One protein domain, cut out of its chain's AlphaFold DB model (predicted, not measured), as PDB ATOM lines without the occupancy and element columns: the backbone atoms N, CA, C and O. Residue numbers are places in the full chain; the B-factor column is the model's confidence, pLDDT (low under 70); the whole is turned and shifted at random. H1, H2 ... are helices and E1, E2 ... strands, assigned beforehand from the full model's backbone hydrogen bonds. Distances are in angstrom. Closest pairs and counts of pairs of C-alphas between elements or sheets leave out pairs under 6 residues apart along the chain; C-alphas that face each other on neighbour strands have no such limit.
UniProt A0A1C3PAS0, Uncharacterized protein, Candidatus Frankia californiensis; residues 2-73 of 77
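What this domain is: This is residues 2 to 73 of the 77 residues of an uncharacterized protein of Candidatus Frankia californiensis (UniProt A0A1C3PAS0). The domain is an elongated piece with two small ends: a corner of two short helices, H1 and H2, at one end, and a hairpin of two antiparallel strands, E1 and E2, at the other. Between these ends lies a long stretch with no named element, residues 24 to 49, which runs out from H2 to about Pro 35, folds back to about Thr 42 and runs out again to E1. The printed part has 72 residues with two named helices and then two named strands, in the order H1, H2, E1, E2; the class is mixed, helices and strands, with 34 residues, under half, in named elements. The whole is only just loose, close to extended, with a radius of gyration of the C-alphas of 16.4 A, and the C-alphas span 50 by 27 by 17 A.

Where its parts are: H1 is residues 2 to 9, 10.6 A from first to last C-alpha, and begins with C-alpha 2 at (134.119, 110.972, 117.564). H2 is residues 15 to 23, 12.5 A long. E1 is residues 50 to 56, 20.0 A long, with C-alpha 50 at (149.365, 124.390, 109.367). E2 is residues 63 to 72, 19.7 A from first to last C-alpha; it bends by 75 degrees at residue 67 and ends with C-alpha 72 at (152.422, 126.220, 107.475).

How they stand to each other: H1 and H2 touch, with 14 pairs of C-alphas within 8 A; the closest are those of Ala 9 and Phe 18, 4.9 A apart. Their lines are about perpendicular, at 84 degrees. In both H1 and H2 every O i to N i+4 pair is within hydrogen-bond range. E1 and E2 form a hairpin of antiparallel neighbour strands, with 158 degrees between their N-to-C directions. N 55 and O 64 are within hydrogen-bond range at 2.8 A, and beyond the bend in E2 N 51 and O 71 are within it at 3.0 A. The C-alphas of Cys 50 and Cys 72 face each other at 4.0 A. H1 is apart from E1 and from E2, and H2 is apart from E2.

The domain as a whole: The two C-alphas farthest apart are those of Cys 12 and Asp 58, at 49.8 A. The C-alphas of Phe 2 and Gly 73, the first and last printed, are 27.6 A apart. The link from H1 to H2 is tight, that from E1 to E2 is short, and that from H2 to E1 is long, with 26 residues. The printed part has no cut. Its mean pLDDT is 95.4, and no printed residue is under 70.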
ATOM      1  N   PHE A   2     134.892 111.855 116.681       94.38
ATOM      2  CA  PHE A   2     134.119 110.972 117.564       94.38
ATOM      3  C   PHE A   2     133.324 109.896 116.812       94.38
ATOM      4  O   PHE A   2     133.453 108.720 117.123       94.38
ATOM      5  N   VAL A   3     132.592 110.271 115.756       94.88
ATOM      6  CA  VAL A   3     131.878 109.296 114.910       94.88
ATOM      7  C   VAL A   3     132.845 108.295 114.271       94.88
ATOM      8  O   VAL A   3     132.610 107.094 114.338       94.88
ATOM      9  N   ARG A   4     133.976 108.772 113.728       96.62
ATOM     10  CA  ARG A   4     135.023 107.902 113.172       96.62
ATOM     11  C   ARG A   4     135.542 106.909 114.213       96.62
ATOM     12  O   ARG A   4     135.668 105.739 113.889       96.62
ATOM     13  N   GLY A   5     135.771 107.352 115.450       96.12
ATOM     14  CA  GLY A   5     136.180 106.499 116.570       96.12
ATOM     15  C   GLY A   5     135.173 105.389 116.886       96.12
ATOM     16  O   GLY A   5     135.571 104.253 117.104       96.12
ATOM     17  N   LEU A   6     133.867 105.681 116.843       97.25
ATOM     18  CA  LEU A   6     132.824 104.660 117.018       97.25
ATOM     19  C   LEU A   6     132.787 103.665 115.851       97.25
ATOM     20  O   LEU A   6     132.632 102.471 116.079       97.25
ATOM     21  N   GLN A   7     132.968 104.137 114.614       96.88
ATOM     22  CA  GLN A   7     133.007 103.272 113.429       96.88
ATOM     23  C   GLN A   7     134.171 102.277 113.489       96.88
ATOM     24  O   GLN A   7     133.977 101.093 113.231       96.88
ATOM     25  N   VAL A   8     135.371 102.747 113.849       97.75
ATOM     26  CA  VAL A   8     136.566 101.888 113.928       97.75
ATOM     27  C   VAL A   8     136.586 101.003 115.177       97.75
ATOM     28  O   VAL A   8     137.251  99.976 115.175       97.75
ATOM     29  N   ALA A   9     135.841 101.360 116.229       98.00
ATOM     30  CA  ALA A   9     135.676 100.521 117.416       98.00
ATOM     31  C   ALA A   9     134.790  99.286 117.175       98.00
ATOM     32  O   ALA A   9     134.845  98.344 117.966       98.00
ATOM     33  N   GLY A  10     133.982  99.298 116.110       95.50
ATOM     34  CA  GLY A  10     133.075  98.212 115.753       95.50
ATOM     35  C   GLY A  10     131.812  98.123 116.629       95.50
ATOM     36  O   GLY A  10     131.508  99.036 117.404       95.50
ATOM     37  N   PRO A  11     131.030  97.036 116.484       96.88
ATOM     38  CA  PRO A  11     129.803  96.810 117.250       96.88
ATOM     39  C   PRO A  11     130.044  96.769 118.769       96.88
ATOM     40  O   PRO A  11     131.051  96.233 119.223       96.88
ATOM     41  N   CYS A  12     129.091  97.286 119.558       96.44
ATOM     42  CA  CYS A  12     129.147  97.336 121.031       96.44
ATOM     43  C   CYS A  12     130.457  97.951 121.588       96.44
ATOM     44  O   CYS A  12     131.195  97.284 122.321       96.44
ATOM     45  N   PRO A  13     130.768  99.220 121.257       97.81
ATOM     46  CA  PRO A  13     132.047  99.830 121.600       97.81
ATOM     47  C   PRO A  13     132.229 100.014 123.114       97.81
ATOM     48  O   PRO A  13     131.293 100.312 123.855       97.81
ATOM     49  N   THR A  14     133.479  99.918 123.567       98.38
ATOM     50  CA  THR A  14     133.908 100.276 124.926       98.38
ATOM     51  C   THR A  14     134.801 101.510 124.877       98.38
ATOM     52  O   THR A  14     135.357 101.849 123.832       98.38
ATOM     53  N   ARG A  15     135.032 102.158 126.025       97.88
ATOM     54  CA  ARG A  15     136.002 103.266 126.113       97.88
ATOM     55  C   ARG A  15     137.387 102.864 125.590       97.88
ATOM     56  O   ARG A  15     138.029 103.650 124.902       97.88
ATOM     57  N   ARG A  16     137.846 101.653 125.920       98.25
ATOM     58  CA  ARG A  16     139.147 101.135 125.484       98.25
ATOM     59  C   ARG A  16     139.170 100.891 123.974       98.25
ATOM     60  O   ARG A  16     140.042 101.442 123.317       98.25
ATOM     61  N   SER A  17     138.187 100.168 123.426       98.12
ATOM     62  CA  SER A  17     138.155  99.877 121.982       98.12
ATOM     63  C   SER A  17     137.990 101.135 121.126       98.12
ATOM     64  O   SER A  17     138.562 101.214 120.045       98.12
ATOM     65  N   PHE A  18     137.290 102.157 121.629       98.06
ATOM     66  CA  PHE A  18     137.240 103.475 120.998       98.06
ATOM     67  C   PHE A  18     138.625 104.115 120.874       98.06
ATOM     68  O   PHE A  18     138.994 104.579 119.799       98.06
ATOM     69  N   ILE A  19     139.393 104.159 121.969       97.50
ATOM     70  CA  ILE A  19     140.719 104.788 121.964       97.50
ATOM     71  C   ILE A  19     141.695 103.970 121.122       97.50
ATOM     72  O   ILE A  19     142.388 104.552 120.294       97.50
ATOM     73  N   GLU A  20     141.727 102.649 121.291       97.19
ATOM     74  CA  GLU A  20     142.582 101.753 120.502       97.19
ATOM     75  C   GLU A  20     142.286 101.880 119.004       97.19
ATOM     76  O   GLU A  20     143.197 102.132 118.218       97.19
ATOM     77  N   GLY A  21     141.010 101.803 118.614       97.19
ATOM     78  CA  GLY A  21     140.600 101.949 117.221       97.19
ATOM     79  C   GLY A  21     140.938 103.328 116.653       97.19
ATOM     80  O   GLY A  21     141.461 103.428 115.544       97.19
ATOM     81  N   LEU A  22     140.700 104.403 117.413       97.12
ATOM     82  CA  LEU A  22     141.019 105.758 116.959       97.12
ATOM     83  C   LEU A  22     142.533 105.971 116.792       97.12
ATOM     84  O   LEU A  22     142.931 106.668 115.866       97.12
ATOM     85  N   ARG A  23     143.377 105.352 117.631       97.19
ATOM     86  CA  ARG A  23     144.847 105.396 117.492       97.19
ATOM     87  C   ARG A  23     145.371 104.651 116.259       97.19
ATOM     88  O   ARG A  23     146.505 104.899 115.876       97.19
ATOM     89  N   GLY A  24     144.565 103.794 115.631       97.38
ATOM     90  CA  GLY A  24     144.888 103.149 114.352       97.38
ATOM     91  C   GLY A  24     144.538 103.975 113.107       97.38
ATOM     92  O   GLY A  24     144.676 103.479 111.993       97.38
ATOM     93  N   VAL A  25     144.038 105.206 113.263       97.56
ATOM     94  CA  VAL A  25     143.688 106.086 112.138       97.56
ATOM     95  C   VAL A  25     144.823 107.078 111.888       97.56
ATOM     96  O   VAL A  25     145.136 107.894 112.755       97.56
ATOM     97  N   HIS A  26     145.396 107.035 110.686       97.31
ATOM     98  CA  HIS A  26     146.608 107.786 110.332       97.31
ATOM     99  C   HIS A  26     146.362 108.996 109.418       97.31
ATOM    100  O   HIS A  26     147.230 109.851 109.267       97.31
ATOM    101  N   ASP A  27     145.187 109.070 108.805       96.56
ATOM    102  CA  ASP A  27     144.861 109.970 107.700       96.56
ATOM    103  C   ASP A  27     143.521 110.684 107.918       96.56
ATOM    104  O   ASP A  27     142.785 110.973 106.976       96.56
ATOM    105  N   TYR A  28     143.175 110.988 109.172       96.69
ATOM    106  CA  TYR A  28     141.913 111.660 109.459       96.69
ATOM    107  C   TYR A  28     141.922 113.092 108.904       96.69
ATOM    108  O   TYR A  28     142.585 113.970 109.451       96.69
ATOM    109  N   ASP A  29     141.152 113.339 107.848       95.44
ATOM    110  CA  ASP A  29     141.079 114.619 107.125       95.44
ATOM    111  C   ASP A  29     139.897 115.510 107.552       95.44
ATOM    112  O   ASP A  29     139.722 116.625 107.060       95.44
ATOM    113  N   GLY A  30     139.050 115.017 108.461       94.25
ATOM    114  CA  GLY A  30     137.854 115.727 108.903       94.25
ATOM    115  C   GLY A  30     136.815 115.969 107.809       94.25
ATOM    116  O   GLY A  30     136.035 116.905 107.950       94.25
ATOM    117  N   GLY A  31     136.793 115.150 106.751       94.31
ATOM    118  CA  GLY A  31     135.937 115.370 105.585       94.31
ATOM    119  C   GLY A  31     136.432 116.517 104.700       94.31
ATOM    120  O   GLY A  31     135.618 117.241 104.134       94.31
ATOM    121  N   GLY A  32     137.751 116.721 104.641       92.88
ATOM    122  CA  GLY A  32     138.396 117.795 103.880       92.88
ATOM    123  C   GLY A  32     138.427 119.159 104.578       92.88
ATOM    124  O   GLY A  32     138.846 120.137 103.970       92.88
ATOM    125  N   LEU A  33     137.992 119.243 105.839       90.75
ATOM    126  CA  LEU A  33     137.958 120.495 106.610       90.75
ATOM    127  C   LEU A  33     139.267 120.805 107.344       90.75
ATOM    128  O   LEU A  33     139.391 121.868 107.947       90.75
ATOM    129  N   LEU A  34     140.209 119.862 107.378       93.44
ATOM    130  CA  LEU A  34     141.502 120.076 108.015       93.44
ATOM    131  C   LEU A  34     142.538 120.509 106.968       93.44
ATOM    132  O   LEU A  34     142.635 119.852 105.931       93.44
ATOM    133  N   PRO A  35     143.390 121.513 107.263       93.62
ATOM    134  CA  PRO A  35     144.464 121.936 106.358       93.62
ATOM    135  C   PRO A  35     145.401 120.790 105.961       93.62
ATOM    136  O   PRO A  35     145.996 120.791 104.884       93.62
ATOM    137  N   ARG A  36     145.566 119.816 106.864       93.31
ATOM    138  CA  ARG A  36     146.300 118.571 106.646       93.31
ATOM    139  C   ARG A  36     145.651 117.418 107.417       93.31
ATOM    140  O   ARG A  36     145.118 117.660 108.504       93.31
ATOM    141  N   PRO A  37     145.761 116.172 106.921       95.06
ATOM    142  CA  PRO A  37     145.333 114.997 107.667       95.06
ATOM    143  C   PRO A  37     146.061 114.860 109.007       95.06
ATOM    144  O   PRO A  37     147.242 115.197 109.132       95.06
ATOM    145  N   VAL A  38     145.347 114.333 109.998       95.25
ATOM    146  CA  VAL A  38     145.852 114.078 111.345       95.25
ATOM    147  C   VAL A  38     146.100 112.587 111.523       95.25
ATOM    148  O   VAL A  38     145.185 111.774 111.386       95.25
ATOM    149  N   ASP A  39     147.325 112.255 111.915       96.56
ATOM    150  CA  ASP A  39     147.675 110.923 112.391       96.56
ATOM    151  C   ASP A  39     147.392 110.816 113.892       96.56
ATOM    152  O   ASP A  39     148.124 111.351 114.732       96.56
ATOM    153  N   PHE A  40     146.317 110.115 114.251       96.44
ATOM    154  CA  PHE A  40     145.957 109.930 115.649       96.44
ATOM    155  C   PHE A  40     146.902 108.984 116.389       96.44
ATOM    156  O   PHE A  40     146.861 108.981 117.615       96.44
ATOM    157  N   ALA A  41     147.790 108.236 115.737       97.25
ATOM    158  CA  ALA A  41     148.803 107.458 116.451       97.25
ATOM    159  C   ALA A  41     149.845 108.363 117.128       97.25
ATOM    160  O   ALA A  41     150.325 108.052 118.219       97.25
ATOM    161  N   THR A  42     150.171 109.503 116.511       96.38
ATOM    162  CA  THR A  42     151.342 110.316 116.881       96.38
ATOM    163  C   THR A  42     151.021 111.749 117.317       96.38
ATOM    164  O   THR A  42     151.893 112.434 117.852       96.38
ATOM    165  N   ASN A  43     149.780 112.219 117.153       93.25
ATOM    166  CA  ASN A  43     149.414 113.617 117.410       93.25
ATOM    167  C   ASN A  43     149.242 114.015 118.890       93.25
ATOM    168  O   ASN A  43     148.960 115.182 119.169       93.25
ATOM    169  N   LEU A  44     149.349 113.089 119.850       92.00
ATOM    170  CA  LEU A  44     149.102 113.418 121.258       92.00
ATOM    171  C   LEU A  44     150.102 114.475 121.749       92.00
ATOM    172  O   LEU A  44     151.310 114.263 121.697       92.00
ATOM    173  N   GLY A  45     149.587 115.611 122.227       90.38
ATOM    174  CA  GLY A  45     150.410 116.727 122.701       90.38
ATOM    175  C   GLY A  45     151.137 117.497 121.593       90.38
ATOM    176  O   GLY A  45     151.942 118.370 121.904       90.38
ATOM    177  N   ARG A  46     150.869 117.206 120.313       90.12
ATOM    178  CA  ARG A  46     151.449 117.929 119.176       90.12
ATOM    179  C   ARG A  46     150.456 118.952 118.642       90.12
ATOM    180  O   ARG A  46     149.328 118.608 118.297       90.12
ATOM    181  N   LEU A  47     150.890 120.205 118.550       87.44
ATOM    182  CA  LEU A  47     150.123 121.254 117.884       87.44
ATOM    183  C   LEU A  47     150.225 121.098 116.363       87.44
ATOM    184  O   LEU A  47     151.265 120.684 115.846       87.44
ATOM    185  N   SER A  48     149.158 121.466 115.647       89.56
ATOM    186  CA  SER A  48     149.250 121.644 114.196       89.56
ATOM    187  C   SER A  48     150.242 122.762 113.892       89.56
ATOM    188  O   SER A  48     150.334 123.753 114.621       89.56
ATOM    189  N   ASN A  49     150.970 122.621 112.795       93.00
ATOM    190  CA  ASN A  49     151.808 123.684 112.267       93.00
ATOM    191  C   ASN A  49     151.215 124.336 111.015       93.00
ATOM    192  O   ASN A  49     151.801 125.289 110.518       93.00
ATOM    193  N   CYS A  50     150.072 123.851 110.524       94.25
ATOM    194  CA  CYS A  50     149.365 124.390 109.367       94.25
ATOM    195  C   CYS A  50     147.961 124.855 109.760       94.25
ATOM    196  O   CYS A  50     147.267 124.153 110.502       94.25
ATOM    197  N   TYR A  51     147.554 126.014 109.243       94.19
ATOM    198  CA  TYR A  51     146.287 126.669 109.567       94.19
ATOM    199  C   TYR A  51     145.680 127.347 108.340       94.19
ATOM    200  O   TYR A  51     146.418 127.817 107.470       94.19
ATOM    201  N   ASP A  52     144.351 127.443 108.332       94.62
ATOM    202  CA  ASP A  52     143.608 128.254 107.372       94.62
ATOM    203  C   ASP A  52     143.463 129.681 107.889       94.62
ATOM    204  O   ASP A  52     143.062 129.907 109.035       94.62
ATOM    205  N   PHE A  53     143.774 130.655 107.040       94.00
ATOM    206  CA  PHE A  53     143.619 132.066 107.374       94.00
ATOM    207  C   PHE A  53     142.444 132.661 106.615       94.00
ATOM    208  O   PHE A  53     142.351 132.560 105.394       94.00
ATOM    209  N   VAL A  54     141.559 133.332 107.348       95.31
ATOM    210  CA  VAL A  54     140.385 134.002 106.791       95.31
ATOM    211  C   VAL A  54     140.331 135.453 107.253       95.31
ATOM    212  O   VAL A  54     140.834 135.802 108.321       95.31
ATOM    213  N   ARG A  55     139.676 136.299 106.461       96.25
ATOM    214  CA  ARG A  55     139.215 137.629 106.877       96.25
ATOM    215  C   ARG A  55     137.696 137.671 106.887       96.25
ATOM    216  O   ARG A  55     137.053 136.948 106.136       96.25
ATOM    217  N   VAL A  56     137.115 138.540 107.700       97.50
ATOM    218  CA  VAL A  56     135.677 138.828 107.625       97.50
ATOM    219  C   VAL A  56     135.413 139.720 106.401       97.50
ATOM    220  O   VAL A  56     136.269 140.537 106.038       97.50
ATOM    221  N   SER A  57     134.280 139.526 105.725       98.00
ATOM    222  CA  SER A  57     133.807 140.423 104.665       98.00
ATOM    223  C   SER A  57     133.473 141.813 105.203       98.00
ATOM    224  O   SER A  57     133.174 141.974 106.383       98.00
ATOM    225  N   ASP A  58     133.489 142.824 104.333       97.75
ATOM    226  CA  ASP A  58     133.257 144.216 104.744       97.75
ATOM    227  C   ASP A  58     131.854 144.438 105.351       97.75
ATOM    228  O   ASP A  58     131.674 145.315 106.189       97.75
ATOM    229  N   ASP A  59     130.875 143.607 104.980       97.81
ATOM    230  CA  ASP A  59     129.511 143.593 105.529       97.81
ATOM    231  C   ASP A  59     129.335 142.677 106.761       97.81
ATOM    232  O   ASP A  59     128.237 142.574 107.301       97.81
ATOM    233  N   GLY A  60     130.385 141.975 107.197       97.62
ATOM    234  CA  GLY A  60     130.350 141.092 108.365       97.62
ATOM    235  C   GLY A  60     129.651 139.740 108.171       97.62
ATOM    236  O   GLY A  60     129.551 138.976 109.128       97.62
ATOM    237  N   SER A  61     129.156 139.421 106.972       98.12
ATOM    238  CA  SER A  61     128.265 138.272 106.752       98.12
ATOM    239  C   SER A  61     128.975 136.939 106.479       98.12
ATOM    240  O   SER A  61     128.353 135.879 106.582       98.12
ATOM    241  N   ARG A  62     130.269 136.957 106.129       97.38
ATOM    242  CA  ARG A  62     131.020 135.750 105.741       97.38
ATOM    243  C   ARG A  62     132.511 135.830 106.058       97.38
ATOM    244  O   ARG A  62     133.102 136.905 106.137       97.38
ATOM    245  N   PHE A  63     133.134 134.658 106.144       96.31
ATOM    246  CA  PHE A  63     134.587 134.512 106.126       96.31
ATOM    247  C   PHE A  63     135.090 134.353 104.687       96.31
ATOM    248  O   PHE A  63     134.516 133.612 103.890       96.31
ATOM    249  N   ILE A  64     136.165 135.059 104.356       96.56
ATOM    250  CA  ILE A  64     136.840 135.041 103.060       96.56
ATOM    251  C   ILE A  64     138.228 134.428 103.269       96.56
ATOM    252  O   ILE A  64     139.016 135.019 104.015       96.56
ATOM    253  N   PRO A  65     138.549 133.283 102.641       95.25
ATOM    254  CA  PRO A  65     139.896 132.720 102.682       95.25
ATOM    255  C   PRO A  65     140.947 133.708 102.160       95.25
ATOM    256  O   PRO A  65     140.710 134.429 101.188       95.25
ATOM    257  N   LEU A  66     142.096 133.776 102.832       95.62
ATOM    258  CA  LEU A  66     143.247 134.560 102.391       95.62
ATOM    259  C   LEU A  66     144.177 133.676 101.578       95.62
ATOM    260  O   LEU A  66     144.652 132.690 102.111       95.62
ATOM    261  N   GLU A  67     144.544 134.063 100.359       92.56
ATOM    262  CA  GLU A  67     145.496 133.272  99.573       92.56
ATOM    263  C   GLU A  67     146.960 133.460 100.049       92.56
ATOM    264  O   GLU A  67     147.365 134.585 100.370       92.56
ATOM    265  N   PRO A  68     147.774 132.384 100.135       91.94
ATOM    266  CA  PRO A  68     147.350 130.982 100.104       91.94
ATOM    267  C   PRO A  68     146.530 130.633 101.355       91.94
ATOM    268  O   PRO A  68     146.934 131.002 102.466       91.94
ATOM    269  N   THR A  69     145.405 129.933 101.151       90.12
ATOM    270  CA  THR A  69     144.443 129.603 102.227       90.12
ATOM    271  C   THR A  69     145.126 128.857 103.372       90.12
ATOM    272  O   THR A  69     145.023 129.276 104.526       90.12
ATOM    273  N   VAL A  70     145.912 127.827 103.040       93.75
ATOM    274  CA  VAL A  70     146.716 127.063 104.001       93.75
ATOM    275  C   VAL A  70     148.090 127.703 104.161       93.75
ATOM    276  O   VAL A  70     148.822 127.892 103.186       93.75
ATOM    277  N   ARG A  71     148.494 127.963 105.408       94.75
ATOM    278  CA  ARG A  71     149.848 128.428 105.744       94.75
ATOM    279  C   ARG A  71     150.459 127.551 106.821       94.75
ATOM    280  O   ARG A  71     149.835 127.308 107.852       94.75
ATOM    281  N   CYS A  72     151.688 127.106 106.581       94.19
ATOM    282  CA  CYS A  72     152.422 126.220 107.475       94.19
ATOM    283  C   CYS A  72     153.665 126.909 108.044       94.19
ATOM    284  O   CYS A  72     154.412 127.551 107.309       94.19
ATOM    285  N   GLY A  73     153.888 126.750 109.345       91.88
ATOM    286  CA  GLY A  73     155.072 127.224 110.052       91.88
ATOM    287  C   GLY A  73     155.961 126.086 110.545       91.88
ATOM    288  O   GLY A  73     155.610 124.905 110.477       91.88
TER     289      GLY A  73